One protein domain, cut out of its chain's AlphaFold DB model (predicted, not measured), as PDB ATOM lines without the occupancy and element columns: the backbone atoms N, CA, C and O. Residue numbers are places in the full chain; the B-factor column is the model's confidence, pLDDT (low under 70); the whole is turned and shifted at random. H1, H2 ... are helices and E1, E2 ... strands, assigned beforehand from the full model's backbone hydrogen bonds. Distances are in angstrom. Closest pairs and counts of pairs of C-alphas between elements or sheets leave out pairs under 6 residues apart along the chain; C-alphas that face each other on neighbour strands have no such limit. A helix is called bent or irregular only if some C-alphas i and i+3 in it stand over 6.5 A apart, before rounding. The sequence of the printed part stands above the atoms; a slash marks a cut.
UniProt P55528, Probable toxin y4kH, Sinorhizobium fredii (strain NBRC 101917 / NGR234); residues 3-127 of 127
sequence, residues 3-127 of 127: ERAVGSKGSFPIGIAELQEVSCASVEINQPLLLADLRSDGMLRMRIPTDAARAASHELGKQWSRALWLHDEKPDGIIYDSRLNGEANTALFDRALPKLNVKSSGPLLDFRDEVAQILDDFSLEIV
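This is residues 3 to 127 of the 127 residues of the protein "Probable toxin y4kH" of Sinorhizobium fredii (strain NBRC 101917 / NGR234) (UniProt P55528). Two lobes hang from the two ends of a bridge made by a ribbon of two long strands, E2 and E6, with an open gap between the lobes. The larger lobe holds the three-stranded sheet E3, E4, E5 with H2, H3 and H4, and H5 sits where this lobe meets the bridge; the smaller lobe holds the short pair E1 and E7 with H1 and H6. The printed part has 125 residues with six named helices and seven named strands, in the order E1 H1 E2 E3 H2 H3 H4 E4 E5 H5 E6 H6 E7, and its class is mixed, helices and strands. The sheet runs E3, E4, E5 and is mixed, while E1 and E7 are parallel and E2 and E6 antiparallel. The whole is loose, with a radius of gyration of the C-alphas of 17.4 A, and the C-alphas span 50 by 35 by 21 A.

Begin with the three-stranded sheet: E3 is residues 35 to 37, 5.9 A long. Find C-alpha 77 at (4.112, -19.954, 14.257), where E4, residues 77 to 81, begins; it runs 13.8 A, and E5, residues 88 to 92, runs 13.0 A. Between E3 and E4 look for H2, residues 42 to 45, 5.1 A, H3, residues 51 to 54, 4.6 A, and H4, residues 59 to 69, 15.4 A. H5, residues 94 to 99, spans 10.2 A and is irregular, with C-alphas 95 and 98 standing 7.1 A apart. The ribbon is E2, residues 23 to 29, 19.7 A, and E6, residues 100 to 107, 20.1 A. E1, residues 12 to 14, 6.6 A, begins at C-alpha 12 at (-9.708, 0.260, -7.974), and H1, residues 16 to 20, 6.4 A, comes next. H6, residues 112 to 121, spans 14.2 A, and E7, residues 124 to 126, 6.7 A, ends at C-alpha 126 at (-5.671, 7.312, -5.210).

Look first at E4, the inner strand. It is antiparallel to E5 at 160 degrees, and the two form a hairpin; N 78 and O 91 are 2.8 A apart, within hydrogen-bond range. E4 is parallel to its other neighbour, E3, at 31 degrees, with N 36 and O 77 at 2.9 A, within hydrogen-bond range. E3, H2 H3 H4 and E4 make a strand-helix-strand unit, two parallel neighbour strands with helices between them. H4 only grazes the sheet, with its residues 65 to 69, and H2 only grazes it with residues 42 to 45. H3 touches H4, the closest C-alphas being those of Ala 52 and Gly 61, 4.1 A apart. H5 is only just not on the sheet, with 4 pairs of C-alphas within 10 A. Moving outward, E2 and E6 are antiparallel at 163 degrees, with N 26 and O 104 at 2.8 A, and E6 bends by 58 degrees at residue 103. At the far end E1 and E7 are parallel at 37 degrees, with N 14 and O 125 at 2.8 A. The closest C-alphas of H6 and E7 are those of Leu 119 and Glu 125, 6.9 A apart. H6 is apart from E5, and H1 is apart from H6. In H1, H4 and H6 every O i to N i+4 pair is within hydrogen-bond range; H5 has 0 of 2, but 2 of 3 O i to N i+3 pairs, and H2 and H3 are too short for an O i to N i+4 pair.

The two C-alphas farthest apart are those of Asp 72 and Val 127, 50.4 A. The printed part runs from residue 3 to 127, the chain's last residue, and has no cut. No link is long. The mean pLDDT of the printed part is 91.5, and no printed residue is under 70; H3 has a mean of 81.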
ATOM      1  N   GLU A   3     -12.817  -7.303  -0.832       80.52
ATOM      2  CA  GLU A   3     -14.206  -7.649  -1.176       80.52
ATOM      3  C   GLU A   3     -14.895  -6.573  -2.029       80.52
ATOM      4  O   GLU A   3     -15.679  -6.908  -2.909       80.52
ATOM      5  N   ARG A   4     -14.548  -5.291  -1.833       83.57
ATOM      6  CA  ARG A   4     -15.075  -4.167  -2.629       83.57
ATOM      7  C   ARG A   4     -14.556  -4.184  -4.069       83.57
ATOM      8  O   ARG A   4     -15.244  -3.691  -4.954       83.57
ATOM      9  N   ALA A   5     -13.366  -4.739  -4.291       83.17
ATOM     10  CA  ALA A   5     -12.747  -4.844  -5.610       83.17
ATOM     11  C   ALA A   5     -13.214  -6.081  -6.402       83.17
ATOM     12  O   ALA A   5     -12.868  -6.250  -7.570       83.17
ATOM     13  N   VAL A   6     -14.008  -6.981  -5.808       83.06
ATOM     14  CA  VAL A   6     -14.514  -8.150  -6.539       83.06
ATOM     15  C   VAL A   6     -15.462  -7.683  -7.646       83.06
ATOM     16  O   VAL A   6     -16.537  -7.153  -7.383       83.06
ATOM     17  N   GLY A   7     -15.061  -7.910  -8.899       82.38
ATOM     18  CA  GLY A   7     -15.841  -7.540 -10.082       82.38
ATOM     19  C   GLY A   7     -15.601  -6.118 -10.601       82.38
ATOM     20  O   GLY A   7     -16.232  -5.741 -11.591       82.38
ATOM     21  N   SER A   8     -14.694  -5.339  -9.999       81.98
ATOM     22  CA  SER A   8     -14.283  -4.051 -10.568       81.98
ATOM     23  C   SER A   8     -13.494  -4.248 -11.869       81.98
ATOM     24  O   SER A   8     -12.790  -5.242 -12.046       81.98
ATOM     25  N   LYS A   9     -13.622  -3.297 -12.802       81.75
ATOM     26  CA  LYS A   9     -12.845  -3.262 -14.048       81.75
ATOM     27  C   LYS A   9     -11.817  -2.141 -13.975       81.75
ATOM     28  O   LYS A   9     -12.199  -1.013 -13.689       81.75
ATOM     29  N   GLY A  10     -10.571  -2.443 -14.330       85.73
ATOM     30  CA  GLY A  10      -9.483  -1.465 -14.318       85.73
ATOM     31  C   GLY A  10      -8.971  -1.187 -12.908       85.73
ATOM     32  O   GLY A  10      -9.002  -2.081 -12.060       85.73
ATOM     33  N   SER A  11      -8.495   0.039 -12.687       87.47
ATOM     34  CA  SER A  11      -8.005   0.474 -11.385       87.47
ATOM     35  C   SER A  11      -9.122   0.497 -10.339       87.47
ATOM     36  O   SER A  11     -10.277   0.820 -10.634       87.47
ATOM     37  N   PHE A  12      -8.789   0.142  -9.099       89.95
ATOM     38  CA  PHE A  12      -9.708   0.260  -7.974       89.95
ATOM     39  C   PHE A  12      -9.448   1.575  -7.218       89.95
ATOM     40  O   PHE A  12      -8.341   1.759  -6.704       89.95
ATOM     41  N   PRO A  13     -10.438   2.481  -7.112       90.94
ATOM     42  CA  PRO A  13     -10.249   3.752  -6.428       90.94
ATOM     43  C   PRO A  13     -10.147   3.558  -4.910       90.94
ATOM     44  O   PRO A  13     -11.000   2.908  -4.293       90.94
ATOM     45  N   ILE A  14      -9.134   4.168  -4.297       90.88
ATOM     46  CA  ILE A  14      -8.966   4.273  -2.846       90.88
ATOM     47  C   ILE A  14      -8.808   5.742  -2.447       90.88
ATOM     48  O   ILE A  14      -7.999   6.467  -3.012       90.88
ATOM     49  N   GLY A  15      -9.576   6.189  -1.454       91.81
ATOM     50  CA  GLY A  15      -9.429   7.548  -0.936       91.81
ATOM     51  C   GLY A  15      -8.133   7.700  -0.142       91.81
ATOM     52  O   GLY A  15      -7.791   6.815   0.646       91.81
ATOM     53  N   ILE A  16      -7.449   8.839  -0.267       90.07
ATOM     54  CA  ILE A  16      -6.218   9.100   0.511       90.07
ATOM     55  C   ILE A  16      -6.429   8.966   2.030       90.07
ATOM     56  O   ILE A  16      -5.540   8.505   2.742       90.07
ATOM     57  N   ALA A  17      -7.627   9.304   2.518       92.77
ATOM     58  CA  ALA A  17      -7.995   9.149   3.922       92.77
ATOM     59  C   ALA A  17      -7.968   7.678   4.378       92.77
ATOM     60  O   ALA A  17      -7.497   7.407   5.477       92.77
ATOM     61  N   GLU A  18      -8.375   6.719   3.528       91.79
ATOM     62  CA  GLU A  18      -8.286   5.283   3.862       91.79
ATOM     63  C   GLU A  18      -6.820   4.854   4.048       91.79
ATOM     64  O   GLU A  18      -6.525   4.037   4.916       91.79
ATOM     65  N   LEU A  19      -5.883   5.417   3.276       90.32
ATOM     66  CA  LEU A  19      -4.454   5.105   3.408       90.32
ATOM     67  C   LEU A  19      -3.816   5.742   4.651       90.32
ATOM     68  O   LEU A  19      -2.889   5.170   5.221       90.32
ATOM     69  N   GLN A  20      -4.308   6.907   5.081       91.70
ATOM     70  CA  GLN A  20      -3.815   7.608   6.273       91.70
ATOM     71  C   GLN A  20      -4.170   6.894   7.585       91.70
ATOM     72  O   GLN A  20      -3.490   7.099   8.589       91.70
ATOM     73  N   GLU A  21      -5.205   6.051   7.586       93.16
ATOM     74  CA  GLU A  21      -5.627   5.274   8.760       93.16
ATOM     75  C   GLU A  21      -4.825   3.979   8.959       93.16
ATOM     76  O   GLU A  21      -4.927   3.336  10.007       93.16
ATOM     77  N   VAL A  22      -4.021   3.579   7.970       91.88
ATOM     78  CA  VAL A  22      -3.238   2.343   8.024       91.88
ATOM     79  C   VAL A  22      -1.815   2.650   8.475       91.88
ATOM     80  O   VAL A  22      -1.178   3.583   7.991       91.88
ATOM     81  N   SER A  23      -1.289   1.812   9.366       93.16
ATOM     82  CA  SER A  23       0.120   1.813   9.763       93.16
ATOM     83  C   SER A  23       0.813   0.556   9.253       93.16
ATOM     84  O   SER A  23       0.211  -0.518   9.198       93.16
ATOM     85  N   CYS A  24       2.092   0.683   8.924       92.71
ATOM     86  CA  CYS A  24       2.963  -0.425   8.560       92.71
ATOM     87  C   CYS A  24       4.060  -0.590   9.618       92.71
ATOM     88  O   CYS A  24       4.505   0.379  10.238       92.71
ATOM     89  N   ALA A  25       4.489  -1.832   9.833       93.28
ATOM     90  CA  ALA A  25       5.639  -2.150  10.660       93.28
ATOM     91  C   ALA A  25       6.543  -3.143   9.931       93.28
ATOM     92  O   ALA A  25       6.087  -4.180   9.451       93.28
ATOM     93  N   SER A  26       7.835  -2.833   9.896       92.45
ATOM     94  CA  SER A  26       8.877  -3.760   9.479       92.45
ATOM     95  C   SER A  26       9.388  -4.495  10.712       92.45
ATOM     96  O   SER A  26       9.855  -3.877  11.673       92.45
ATOM     97  N   VAL A  27       9.280  -5.819  10.693       94.57
ATOM     98  CA  VAL A  27       9.699  -6.692  11.791       94.57
ATOM     99  C   VAL A  27      10.869  -7.537  11.319       94.57
ATOM    100  O   VAL A  27      10.824  -8.132  10.245       94.57
ATOM    101  N   GLU A  28      11.911  -7.602  12.137       96.42
ATOM    102  CA  GLU A  28      13.053  -8.483  11.925       96.42
ATOM    103  C   GLU A  28      13.072  -9.608  12.962       96.42
ATOM    104  O   GLU A  28      12.571  -9.483  14.083       96.42
ATOM    105  N   ILE A  29      13.677 -10.722  12.565       96.81
ATOM    106  CA  ILE A  29      13.854 -11.905  13.398       96.81
ATOM    107  C   ILE A  29      15.244 -11.820  14.032       96.81
ATOM    108  O   ILE A  29      16.246 -11.833  13.319       96.81
ATOM    109  N   ASN A  30      15.313 -11.753  15.362       96.40
ATOM    110  CA  ASN A  30      16.581 -11.685  16.102       96.40
ATOM    111  C   ASN A  30      17.062 -13.070  16.594       96.40
ATOM    112  O   ASN A  30      18.214 -13.220  17.000       96.40
ATOM    113  N   GLN A  31      16.197 -14.089  16.528       97.09
ATOM    114  CA  GLN A  31      16.481 -15.484  16.878       97.09
ATOM    115  C   GLN A  31      15.716 -16.436  15.949       97.09
ATOM    116  O   GLN A  31      14.577 -16.133  15.602       97.09
ATOM    117  N   PRO A  32      16.270 -17.611  15.586       97.26
ATOM    118  CA  PRO A  32      15.589 -18.558  14.703       97.26
ATOM    119  C   PRO A  32      14.156 -18.895  15.153       97.26
ATOM    120  O   PRO A  32      13.913 -19.209  16.325       97.26
ATOM    121  N   LEU A  33      13.224 -18.860  14.198       98.04
ATOM    122  CA  LEU A  33      11.829 -19.248  14.399       98.04
ATOM    123  C   LEU A  33      11.612 -20.703  13.976       98.04
ATOM    124  O   LEU A  33      11.988 -21.101  12.873       98.04
ATOM    125  N   LEU A  34      10.953 -21.478  14.831       97.91
ATOM    126  CA  LEU A  34      10.416 -22.792  14.508       97.91
ATOM    127  C   LEU A  34       9.005 -22.617  13.940       97.91
ATOM    128  O   LEU A  34       8.083 -22.272  14.674       97.91
ATOM    129  N   LEU A  35       8.817 -22.852  12.646       97.59
ATOM    130  CA  LEU A  35       7.524 -22.663  11.986       97.59
ATOM    131  C   LEU A  35       6.963 -23.997  11.497       97.59
ATOM    132  O   LEU A  35       7.674 -24.790  10.883       97.59
ATOM    133  N   ALA A  36       5.667 -24.214  11.722       95.93
ATOM    134  CA  ALA A  36       4.935 -25.270  11.040       95.93
ATOM    135  C   ALA A  36       4.775 -24.889   9.561       95.93
ATOM    136  O   ALA A  36       4.142 -23.880   9.240       95.93
ATOM    137  N   ASP A  37       5.367 -25.680   8.664       95.27
ATOM    138  CA  ASP A  37       5.378 -25.388   7.231       95.27
ATOM    139  C   ASP A  37       4.164 -25.990   6.519       95.27
ATOM    140  O   ASP A  37       4.112 -27.190   6.247       95.27
ATOM    141  N   LEU A  38       3.166 -25.150   6.236       93.26
ATOM    142  CA  LEU A  38       1.941 -25.518   5.521       93.26
ATOM    143  C   LEU A  38       2.019 -25.246   4.017       93.26
ATOM    144  O   LEU A  38       1.014 -25.414   3.320       93.26
ATOM    145  N   ARG A  39       3.169 -24.804   3.503       92.44
ATOM    146  CA  ARG A  39       3.345 -24.540   2.072       92.44
ATOM    147  C   ARG A  39       3.359 -25.843   1.284       92.44
ATOM    148  O   ARG A  39       3.682 -26.905   1.820       92.44
ATOM    149  N   SER A  40       3.051 -25.759  -0.010       88.71
ATOM    150  CA  SER A  40       3.109 -26.912  -0.923       88.71
ATOM    151  C   SER A  40       2.346 -28.143  -0.378       88.71
ATOM    152  O   SER A  40       1.131 -28.077  -0.176       88.71
ATOM    153  N   ASP A  41       3.031 -29.266  -0.130       90.48
ATOM    154  CA  ASP A  41       2.479 -30.514   0.400       90.48
ATOM    155  C   ASP A  41       2.550 -30.628   1.936       90.48
ATOM    156  O   ASP A  41       2.152 -31.651   2.499       90.48
ATOM    157  N   GLY A  42       2.995 -29.579   2.637       92.04
ATOM    158  CA  GLY A  42       3.173 -29.566   4.091       92.04
ATOM    159  C   GLY A  42       1.896 -29.885   4.869       92.04
ATOM    160  O   GLY A  42       1.908 -30.721   5.775       92.04
ATOM    161  N   MET A  43       0.755 -29.324   4.450       90.96
ATOM    162  CA  MET A  43      -0.548 -29.667   5.040       90.96
ATOM    163  C   MET A  43      -0.867 -31.160   4.913       90.96
ATOM    164  O   MET A  43      -1.312 -31.779   5.875       90.96
ATOM    165  N   LEU A  44      -0.601 -31.758   3.746       91.73
ATOM    166  CA  LEU A  44      -0.869 -33.175   3.509       91.73
ATOM    167  C   LEU A  44       0.016 -34.053   4.402       91.73
ATOM    168  O   LEU A  44      -0.483 -34.993   5.023       91.73
ATOM    169  N   ARG A  45       1.306 -33.714   4.523       92.26
ATOM    170  CA  ARG A  45       2.258 -34.426   5.394       92.26
ATOM    171  C   ARG A  45       1.841 -34.387   6.863       92.26
ATOM    172  O   ARG A  45       1.975 -35.391   7.558       92.26
ATOM    173  N   MET A  46       1.273 -33.268   7.311       90.60
ATOM    174  CA  MET A  46       0.743 -33.099   8.668       90.60
ATOM    175  C   MET A  46      -0.704 -33.575   8.841       90.60
ATOM    176  O   MET A  46      -1.247 -33.486   9.940       90.60
ATOM    177  N   ARG A  47      -1.340 -34.103   7.784       92.94
ATOM    178  CA  ARG A  47      -2.753 -34.532   7.780       92.94
ATOM    179  C   ARG A  47      -3.723 -33.406   8.158       92.94
ATOM    180  O   ARG A  47      -4.780 -33.647   8.740       92.94
ATOM    181  N   ILE A  48      -3.366 -32.183   7.787       91.52
ATOM    182  CA  ILE A  48      -4.192 -30.989   7.922       91.52
ATOM    183  C   ILE A  48      -5.054 -30.882   6.657       91.52
ATOM    184  O   ILE A  48      -4.508 -30.862   5.550       91.52
ATOM    185  N   PRO A  49      -6.393 -30.812   6.769       89.44
ATOM    186  CA  PRO A  49      -7.254 -30.571   5.621       89.44
ATOM    187  C   PRO A  49      -6.878 -29.255   4.940       89.44
ATOM    188  O   PRO A  49      -6.696 -28.237   5.607       89.44
ATOM    189  N   THR A  50      -6.826 -29.245   3.608       84.61
ATOM    190  CA  THR A  50      -6.464 -28.050   2.824       84.61
ATOM    191  C   THR A  50      -7.370 -26.856   3.114       84.61
ATOM    192  O   THR A  50      -6.932 -25.709   3.047       84.61
ATOM    193  N   ASP A  51      -8.619 -27.123   3.496       84.90
ATOM    194  CA  ASP A  51      -9.604 -26.121   3.895       84.90
ATOM    195  C   ASP A  51      -9.167 -25.308   5.122       84.90
ATOM    196  O   ASP A  51      -9.585 -24.162   5.260       84.90
ATOM    197  N   ALA A  52      -8.266 -25.829   5.966       84.41
ATOM    198  CA  ALA A  52      -7.723 -25.092   7.107       84.41
ATOM    199  C   ALA A  52      -6.978 -23.818   6.675       84.41
ATOM    200  O   ALA A  52      -7.064 -22.799   7.353       84.41
ATOM    201  N   ALA A  53      -6.286 -23.861   5.533       79.45
ATOM    202  CA  ALA A  53      -5.589 -22.705   4.971       79.45
ATOM    203  C   ALA A  53      -6.346 -22.061   3.796       79.45
ATOM    204  O   ALA A  53      -6.100 -20.902   3.464       79.45
ATOM    205  N   ARG A  54      -7.247 -22.803   3.132       77.10
ATOM    206  CA  ARG A  54      -7.822 -22.418   1.829       77.10
ATOM    207  C   ARG A  54      -9.326 -22.159   1.820       77.10
ATOM    208  O   ARG A  54      -9.816 -21.649   0.815       77.10
ATOM    209  N   ALA A  55     -10.070 -22.448   2.885       78.87
ATOM    210  CA  ALA A  55     -11.510 -22.189   2.907       78.87
ATOM    211  C   ALA A  55     -11.829 -20.704   3.131       78.87
ATOM    212  O   ALA A  55     -11.046 -19.957   3.714       78.87
ATOM    213  N   ALA A  56     -12.984 -20.239   2.645       73.59
ATOM    214  CA  ALA A  56     -13.486 -18.898   2.976       73.59
ATOM    215  C   ALA A  56     -13.809 -18.768   4.477       73.59
ATOM    216  O   ALA A  56     -13.626 -17.709   5.066       73.59
ATOM    217  N   SER A  57     -14.250 -19.864   5.101       82.21
ATOM    218  CA  SER A  57     -14.424 -19.932   6.549       82.21
ATOM    219  C   SER A  57     -13.076 -20.103   7.245       82.21
ATOM    220  O   SER A  57     -12.335 -21.044   6.966       82.21
ATOM    221  N   HIS A  58     -12.801 -19.229   8.210       84.54
ATOM    222  CA  HIS A  58     -11.599 -19.291   9.040       84.54
ATOM    223  C   HIS A  58     -11.709 -20.291  10.205       84.54
ATOM    224  O   HIS A  58     -10.747 -20.452  10.952       84.54
ATOM    225  N   GLU A  59     -12.847 -20.967  10.391       90.35
ATOM    226  CA  GLU A  59     -13.072 -21.827  11.562       90.35
ATOM    227  C   GLU A  59     -12.107 -23.011  11.628       90.35
ATOM    228  O   GLU A  59     -11.509 -23.270  12.674       90.35
ATOM    229  N   LEU A  60     -11.883 -23.692  10.502       89.71
ATOM    230  CA  LEU A  60     -10.950 -24.816  10.464       89.71
ATOM    231  C   LEU A  60      -9.500 -24.343  10.649       89.71
ATOM    232  O   LEU A  60      -8.735 -24.983  11.368       89.71
ATOM    233  N   GLY A  61      -9.150 -23.185  10.080       91.11
ATOM    234  CA  GLY A  61      -7.851 -22.544  10.294       91.11
ATOM    235  C   GLY A  61      -7.588 -22.246  11.768       91.11
ATOM    236  O   GLY A  61      -6.556 -22.647  12.290       91.11
ATOM    237  N   LYS A  62      -8.555 -21.652  12.483       93.04
ATOM    238  CA  LYS A  62      -8.442 -21.385  13.929       93.04
ATOM    239  C   LYS A  62      -8.220 -22.661  14.743       93.04
ATOM    240  O   LYS A  62      -7.385 -22.668  15.648       93.04
ATOM    241  N   GLN A  63      -8.952 -23.734  14.435       94.69
ATOM    242  CA  GLN A  63      -8.811 -25.017  15.132       94.69
ATOM    243  C   GLN A  63      -7.405 -25.599  14.952       94.69
ATOM    244  O   GLN A  63      -6.770 -25.981  15.935       94.69
ATOM    245  N   TRP A  64      -6.886 -25.594  13.723       94.14
ATOM    246  CA  TRP A  64      -5.539 -26.089  13.441       94.14
ATOM    247  C   TRP A  64      -4.434 -25.177  13.966       94.14
ATOM    248  O   TRP A  64      -3.452 -25.682  14.504       94.14
ATOM    249  N   SER A  65      -4.603 -23.854  13.924       94.51
ATOM    250  CA  SER A  65      -3.680 -22.927  14.585       94.51
ATOM    251  C   SER A  65      -3.598 -23.197  16.084       94.51
ATOM    252  O   SER A  65      -2.502 -23.232  16.638       94.51
ATOM    253  N   ARG A  66      -4.732 -23.464  16.744       96.04
ATOM    254  CA  ARG A  66      -4.746 -23.840  18.164       96.04
ATOM    255  C   ARG A  66      -4.073 -25.191  18.409       96.04
ATOM    256  O   ARG A  66      -3.333 -25.314  19.380       96.04
ATOM    257  N   ALA A  67      -4.308 -26.182  17.551       95.76
ATOM    258  CA  ALA A  67      -3.657 -27.488  17.658       95.76
ATOM    259  C   ALA A  67      -2.127 -27.373  17.529       95.76
ATOM    260  O   ALA A  67      -1.404 -27.939  18.341       95.76
ATOM    261  N   LEU A  68      -1.639 -26.575  16.573       95.96
ATOM    262  CA  LEU A  68      -0.210 -26.302  16.395       95.96
ATOM    263  C   LEU A  68       0.379 -25.517  17.573       95.96
ATOM    264  O   LEU A  68       1.474 -25.827  18.031       95.96
ATOM    265  N   TRP A  69      -0.357 -24.549  18.121       97.54
ATOM    266  CA  TRP A  69       0.068 -23.823  19.320       97.54
ATOM    267  C   TRP A  69       0.208 -24.744  20.546       97.54
ATOM    268  O   TRP A  69       1.139 -24.582  21.339       97.54
ATOM    269  N   LEU A  70      -0.694 -25.721  20.695       97.57
ATOM    270  CA  LEU A  70      -0.676 -26.727  21.767       97.57
ATOM    271  C   LEU A  70       0.362 -27.843  21.560       97.57
ATOM    272  O   LEU A  70       0.541 -28.654  22.463       97.57
ATOM    273  N   HIS A  71       1.024 -27.906  20.405       96.91
ATOM    274  CA  HIS A  71       1.955 -28.981  20.076       96.91
ATOM    275  C   HIS A  71       3.202 -28.976  20.977       96.91
ATOM    276  O   HIS A  71       3.743 -27.913  21.297       96.91
ATOM    277  N   ASP A  72       3.700 -30.167  21.324       97.04
ATOM    278  CA  ASP A  72       4.816 -30.355  22.264       97.04
ATOM    279  C   ASP A  72       6.141 -29.755  21.773       97.04
ATOM    280  O   ASP A  72       6.926 -29.253  22.576       97.04
ATOM    281  N   GLU A  73       6.371 -29.734  20.456       96.78
ATOM    282  CA  GLU A  73       7.546 -29.067  19.864       96.78
ATOM    283  C   GLU A  73       7.505 -27.539  19.999       96.78
ATOM    284  O   GLU A  73       8.501 -26.867  19.750       96.78
ATOM    285  N   LYS A  74       6.366 -26.981  20.416       97.33
ATOM    286  CA  LYS A  74       6.152 -25.553  20.641       97.33
ATOM    287  C   LYS A  74       6.588 -24.671  19.459       97.33
ATOM    288  O   LYS A  74       7.386 -23.758  19.673       97.33
ATOM    289  N   PRO A  75       6.032 -24.870  18.248       97.61
ATOM    290  CA  PRO A  75       6.327 -23.984  17.128       97.61
ATOM    291  C   PRO A  75       6.016 -22.528  17.494       97.61
ATOM    292  O   PRO A  75       5.064 -22.249  18.223       97.61
ATOM    293  N   ASP A  76       6.823 -21.604  16.985       98.49
ATOM    294  CA  ASP A  76       6.662 -20.155  17.110       98.49
ATOM    295  C   ASP A  76       5.544 -19.619  16.207       98.49
ATOM    296  O   ASP A  76       5.049 -18.514  16.410       98.49
ATOM    297  N   GLY A  77       5.129 -20.385  15.201       97.82
ATOM    298  CA  GLY A  77       4.112 -19.954  14.257       97.82
ATOM    299  C   GLY A  77       3.918 -20.914  13.094       97.82
ATOM    300  O   GLY A  77       4.272 -22.093  13.152       97.82
ATOM    301  N   ILE A  78       3.334 -20.379  12.031       96.19
ATOM    302  CA  ILE A  78       2.919 -21.086  10.826       96.19
ATOM    303  C   ILE A  78       3.414 -20.298   9.616       96.19
ATOM    304  O   ILE A  78       3.206 -19.085   9.558       96.19
ATOM    305  N   ILE A  79       3.999 -20.982   8.635       96.10
ATOM    306  CA  ILE A  79       4.287 -20.420   7.311       96.10
ATOM    307  C   ILE A  79       3.393 -21.093   6.266       96.10
ATOM    308  O   ILE A  79       3.209 -22.309   6.291       96.10
ATOM    309  N   TYR A  80       2.773 -20.306   5.389       92.60
ATOM    310  CA  TYR A  80       1.781 -20.788   4.427       92.60
ATOM    311  C   TYR A  80       1.748 -19.920   3.168       92.60
ATOM    312  O   TYR A  80       2.080 -18.740   3.214       92.60
ATOM    313  N   ASP A  81       1.316 -20.494   2.046       91.38
ATOM    314  CA  ASP A  81       1.195 -19.746   0.792       91.38
ATOM    315  C   ASP A  81      -0.034 -18.823   0.837       91.38
ATOM    316  O   ASP A  81      -1.155 -19.236   1.161       91.38
ATOM    317  N   SER A  82       0.171 -17.557   0.490       85.99
ATOM    318  CA  SER A  82      -0.873 -16.558   0.340       85.99
ATOM    319  C   SER A  82      -1.864 -16.995  -0.730       85.99
ATOM    320  O   SER A  82      -1.514 -17.281  -1.873       85.99
ATOM    321  N   ARG A  83      -3.152 -16.969  -0.391       80.10
ATOM    322  CA  ARG A  83      -4.226 -17.225  -1.363       80.10
ATOM    323  C   ARG A  83      -4.377 -16.119  -2.406       80.10
ATOM    324  O   ARG A  83      -5.159 -16.296  -3.335       80.10
ATOM    325  N   LEU A  84      -3.747 -14.965  -2.187       78.74
ATOM    326  CA  LEU A  84      -3.868 -13.794  -3.051       78.74
ATOM    327  C   LEU A  84      -2.847 -13.821  -4.184       78.74
ATOM    328  O   LEU A  84      -3.221 -13.617  -5.331       78.74
ATOM    329  N   ASN A  85      -1.586 -14.091  -3.855       83.10
ATOM    330  CA  ASN A  85      -0.458 -13.969  -4.778       83.10
ATOM    331  C   ASN A  85       0.511 -15.166  -4.727       83.10
ATOM    332  O   ASN A  85       1.475 -15.197  -5.481       83.10
ATOM    333  N   GLY A  86       0.266 -16.165  -3.871       85.74
ATOM    334  CA  GLY A  86       1.140 -17.334  -3.722       85.74
ATOM    335  C   GLY A  86       2.432 -17.071  -2.944       85.74
ATOM    336  O   GLY A  86       3.194 -18.006  -2.721       85.74
ATOM    337  N   GLU A  87       2.677 -15.838  -2.504       89.44
ATOM    338  CA  GLU A  87       3.840 -15.508  -1.681       89.44
ATOM    339  C   GLU A  87       3.722 -16.090  -0.273       89.44
ATOM    340  O   GLU A  87       2.631 -16.390   0.213       89.44
ATOM    341  N   ALA A  88       4.852 -16.250   0.411       92.87
ATOM    342  CA  ALA A  88       4.864 -16.820   1.748       92.87
ATOM    343  C   ALA A  88       4.320 -15.823   2.784       92.87
ATOM    344  O   ALA A  88       4.927 -14.790   3.052       92.87
ATOM    345  N   ASN A  89       3.226 -16.196   3.439       93.52
ATOM    346  CA  ASN A  89       2.721 -15.528   4.628       93.52
ATOM    347  C   ASN A  89       3.193 -16.251   5.888       93.52
ATOM    348  O   ASN A  89       3.315 -17.476   5.920       93.52
ATOM    349  N   THR A  90       3.384 -15.481   6.957       95.49
ATOM    350  CA  THR A  90       3.715 -16.015   8.281       95.49
ATOM    351  C   THR A  90       2.683 -15.551   9.302       95.49
ATOM    352  O   THR A  90       2.367 -14.366   9.381       95.49
ATOM    353  N   ALA A  91       2.155 -16.483  10.093       94.79
ATOM    354  CA  ALA A  91       1.350 -16.197  11.275       94.79
ATOM    355  C   ALA A  91       2.148 -16.605  12.514       94.79
ATOM    356  O   ALA A  91       2.507 -17.772  12.659       94.79
ATOM    357  N   LEU A  92       2.435 -15.651  13.395       97.53
ATOM    358  CA  LEU A  92       3.231 -15.887  14.596       97.53
ATOM    359  C   LEU A  92       2.334 -16.047  15.819       97.53
ATOM    360  O   LEU A  92       1.345 -15.336  15.989       97.53
ATOM    361  N   PHE A  93       2.702 -16.990  16.674       98.07
ATOM    362  CA  PHE A  93       2.122 -17.141  17.995       98.07
ATOM    363  C   PHE A  93       2.789 -16.187  18.988       98.07
ATOM    364  O   PHE A  93       3.920 -15.743  18.800       98.07
ATOM    365  N   ASP A  94       2.097 -15.908  20.087       97.39
ATOM    366  CA  ASP A  94       2.552 -15.048  21.186       97.39
ATOM    367  C   ASP A  94       3.959 -15.395  21.707       97.39
ATOM    368  O   ASP A  94       4.760 -14.507  21.995       97.39
ATOM    369  N   ARG A  95       4.308 -16.682  21.765       96.42
ATOM    370  CA  ARG A  95       5.638 -17.137  22.204       96.42
ATOM    371  C   ARG A  95       6.793 -16.722  21.290       96.42
ATOM    372  O   ARG A  95       7.936 -16.761  21.734       96.42
ATOM    373  N   ALA A  96       6.512 -16.332  20.047       97.79
ATOM    374  CA  ALA A  96       7.523 -15.827  19.128       97.79
ATOM    375  C   ALA A  96       7.952 -14.394  19.469       97.79
ATOM    376  O   ALA A  96       9.033 -13.991  19.063       97.79
ATOM    377  N   LEU A  97       7.138 -13.629  20.214       97.08
ATOM    378  CA  LEU A  97       7.365 -12.199  20.467       97.08
ATOM    379  C   LEU A  97       8.783 -11.853  20.968       97.08
ATOM    380  O   LEU A  97       9.352 -10.897  20.447       97.08
ATOM    381  N   PRO A  98       9.414 -12.607  21.893       97.41
ATOM    382  CA  PRO A  98      10.781 -12.315  22.340       97.41
ATOM    383  C   PRO A  98      11.856 -12.466  21.249       97.41
ATOM    384  O   PRO A  98      12.977 -11.995  21.431       97.41
ATOM    385  N   LYS A  99      11.530 -13.140  20.140       98.05
ATOM    386  CA  LYS A  99      12.425 -13.411  19.004       98.05
ATOM    387  C   LYS A  99      12.324 -12.356  17.896       98.05
ATOM    388  O   LYS A  99      12.931 -12.514  16.834       98.05
ATOM    389  N   LEU A 100      11.525 -11.312  18.114       97.37
ATOM    390  CA  LEU A 100      11.215 -10.282  17.129       97.37
ATOM    391  C   LEU A 100      11.721  -8.923  17.601       97.37
ATOM    392  O   LEU A 100      11.570  -8.572  18.771       97.37
ATOM    393  N   ASN A 101      12.242  -8.132  16.667       96.91
ATOM    394  CA  ASN A 101      12.441  -6.699  16.857       96.91
ATOM    395  C   ASN A 101      11.603  -5.934  15.833       96.91
ATOM    396  O   ASN A 101      11.526  -6.308  14.663       96.91
ATOM    397  N   VAL A 102      11.013  -4.821  16.258       95.85
ATOM    398  CA  VAL A 102      10.420  -3.857  15.327       95.85
ATOM    399  C   VAL A 102      11.551  -2.983  14.795       95.85
ATOM    400  O   VAL A 102      12.137  -2.205  15.545       95.85
ATOM    401  N   LYS A 103      11.868  -3.127  13.507       94.00
ATOM    402  CA  LYS A 103      12.896  -2.332  12.825       94.00
ATOM    403  C   LYS A 103      12.396  -0.919  12.540       94.00
ATOM    404  O   LYS A 103      13.127   0.053  12.705       94.00
ATOM    405  N   SER A 104      11.144  -0.809  12.112       93.16
ATOM    406  CA  SER A 104      10.454   0.460  11.902       93.16
ATOM    407  C   SER A 104       8.949   0.261  12.027       93.16
ATOM    408  O   SER A 104       8.427  -0.823  11.771       93.16
ATOM    409  N   SER A 105       8.241   1.310  12.426       95.00
ATOM    410  CA  SER A 105       6.781   1.341  12.444       95.00
ATOM    411  C   SER A 105       6.300   2.768  12.265       95.00
ATOM    412  O   SER A 105       6.863   3.673  12.881       95.00
ATOM    413  N   GLY A 106       5.246   2.966  11.485       94.88
ATOM    414  CA  GLY A 106       4.673   4.285  11.254       94.88
ATOM    415  C   GLY A 106       3.456   4.236  10.333       94.88
ATOM    416  O   GLY A 106       3.059   3.147   9.909       94.88
ATOM    417  N   PRO A 107       2.860   5.397  10.029       94.55
ATOM    418  CA  PRO A 107       1.853   5.528   8.982       94.55
ATOM    419  C   PRO A 107       2.302   4.848   7.686       94.55
ATOM    420  O   PRO A 107       3.455   4.973   7.284       94.55
ATOM    421  N   LEU A 108       1.390   4.152   7.008       93.12
ATOM    422  CA  LEU A 108       1.675   3.436   5.763       93.12
ATOM    423  C   LEU A 108       2.309   4.368   4.718       93.12
ATOM    424  O   LEU A 108       3.265   3.988   4.054       93.12
ATOM    425  N   LEU A 109       1.835   5.613   4.638       92.41
ATOM    426  CA  LEU A 109       2.325   6.625   3.696       92.41
ATOM    427  C   LEU A 109       3.782   7.074   3.927       92.41
ATOM    428  O   LEU A 109       4.359   7.706   3.037       92.41
ATOM    429  N   ASP A 110       4.389   6.741   5.068       93.04
ATOM    430  CA  ASP A 110       5.817   6.986   5.304       93.04
ATOM    431  C   ASP A 110       6.705   5.938   4.599       93.04
ATOM    432  O   ASP A 110       7.877   6.202   4.329       93.04
ATOM    433  N   PHE A 111       6.140   4.785   4.223       91.98
ATOM    434  CA  PHE A 111       6.791   3.693   3.485       91.98
ATOM    435  C   PHE A 111       6.539   3.843   1.980       91.98
ATOM    436  O   PHE A 111       5.816   3.065   1.361       91.98
ATOM    437  N   ARG A 112       7.050   4.933   1.396       90.83
ATOM    438  CA  ARG A 112       6.656   5.375   0.045       90.83
ATOM    439  C   ARG A 112       6.915   4.345  -1.049       90.83
ATOM    440  O   ARG A 112       6.062   4.195  -1.921       90.83
ATOM    441  N   ASP A 113       8.060   3.671  -1.011       92.15
ATOM    442  CA  ASP A 113       8.446   2.707  -2.044       92.15
ATOM    443  C   ASP A 113       7.551   1.462  -1.973       92.15
ATOM    444  O   ASP A 113       7.035   1.000  -2.990       92.15
ATOM    445  N   GLU A 114       7.277   0.970  -0.763       90.26
ATOM    446  CA  GLU A 114       6.366  -0.149  -0.535       90.26
ATOM    447  C   GLU A 114       4.926   0.207  -0.912       90.26
ATOM    448  O   GLU A 114       4.231  -0.598  -1.528       90.26
ATOM    449  N   VAL A 115       4.471   1.420  -0.583       91.28
ATOM    450  CA  VAL A 115       3.138   1.892  -0.977       91.28
ATOM    451  C   VAL A 115       3.019   1.989  -2.489       91.28
ATOM    452  O   VAL A 115       2.030   1.505  -3.028       91.28
ATOM    453  N   ALA A 116       4.006   2.567  -3.176       92.39
ATOM    454  CA  ALA A 116       4.012   2.630  -4.635       92.39
ATOM    455  C   ALA A 116       3.902   1.227  -5.249       92.39
ATOM    456  O   ALA A 116       3.029   0.998  -6.084       92.39
ATOM    457  N   GLN A 117       4.694   0.269  -4.757       91.71
ATOM    458  CA  GLN A 117       4.634  -1.113  -5.232       91.71
ATOM    459  C   GLN A 117       3.257  -1.754  -4.987       91.71
ATOM    460  O   GLN A 117       2.709  -2.389  -5.881       91.71
ATOM    461  N   ILE A 118       2.655  -1.545  -3.811       89.36
ATOM    462  CA  ILE A 118       1.308  -2.051  -3.492       89.36
ATOM    463  C   ILE A 118       0.252  -1.447  -4.428       89.36
ATOM    464  O   ILE A 118      -0.657  -2.154  -4.865       89.36
ATOM    465  N   LEU A 119       0.339  -0.146  -4.726       90.92
ATOM    466  CA  LEU A 119      -0.601   0.503  -5.642       90.92
ATOM    467  C   LEU A 119      -0.500  -0.101  -7.048       90.92
ATOM    468  O   LEU A 119      -1.534  -0.407  -7.642       90.92
ATOM    469  N   ASP A 120       0.714  -0.343  -7.540       91.10
ATOM    470  CA  ASP A 120       0.942  -0.947  -8.854       91.10
ATOM    471  C   ASP A 120       0.477  -2.415  -8.897       91.10
ATOM    472  O   ASP A 120      -0.326  -2.789  -9.760       91.10
ATOM    473  N   ASP A 121       0.901  -3.235  -7.929       88.13
ATOM    474  CA  ASP A 121       0.612  -4.676  -7.876       88.13
ATOM    475  C   ASP A 121      -0.889  -4.974  -7.819       88.13
ATOM    476  O   ASP A 121      -1.373  -5.941  -8.416       88.13
ATOM    477  N   PHE A 122      -1.644  -4.132  -7.108       86.56
ATOM    478  CA  PHE A 122      -3.089  -4.286  -6.950       86.56
ATOM    479  C   PHE A 122      -3.906  -3.361  -7.857       86.56
ATOM    480  O   PHE A 122      -5.133  -3.345  -7.738       86.56
ATOM    481  N   SER A 123      -3.255  -2.632  -8.775       89.99
ATOM    482  CA  SER A 123      -3.898  -1.672  -9.683       89.99
ATOM    483  C   SER A 123      -4.840  -0.723  -8.934       89.99
ATOM    484  O   SER A 123      -6.033  -0.631  -9.224       89.99
ATOM    485  N   LEU A 124      -4.319  -0.056  -7.912       90.52
ATOM    486  CA  LEU A 124      -5.058   0.886  -7.081       90.52
ATOM    487  C   LEU A 124      -4.813   2.316  -7.558       90.52
ATOM    488  O   LEU A 124      -3.702   2.674  -7.937       90.52
ATOM    489  N   GLU A 125      -5.843   3.152  -7.491       91.15
ATOM    490  CA  GLU A 125      -5.757   4.563  -7.866       91.15
ATOM    491  C   GLU A 125      -6.201   5.438  -6.698       91.15
ATOM    492  O   GLU A 125      -7.288   5.248  -6.150       91.15
ATOM    493  N   ILE A 126      -5.349   6.382  -6.294       89.91
ATOM    494  CA  ILE A 126      -5.671   7.312  -5.210       89.91
ATOM    495  C   ILE A 126      -6.615   8.390  -5.745       89.91
ATOM    496  O   ILE A 126      -6.276   9.073  -6.714       89.91
ATOM    497  N   VAL A 127      -7.766   8.554  -5.088       90.31
ATOM    498  CA  VAL A 127      -8.797   9.562  -5.403       90.31
ATOM    499  C   VAL A 127      -9.063  10.531  -4.256       90.31
ATOM    500  O   VAL A 127      -8.785  10.184  -3.080       90.31
TER     501      VAL A 127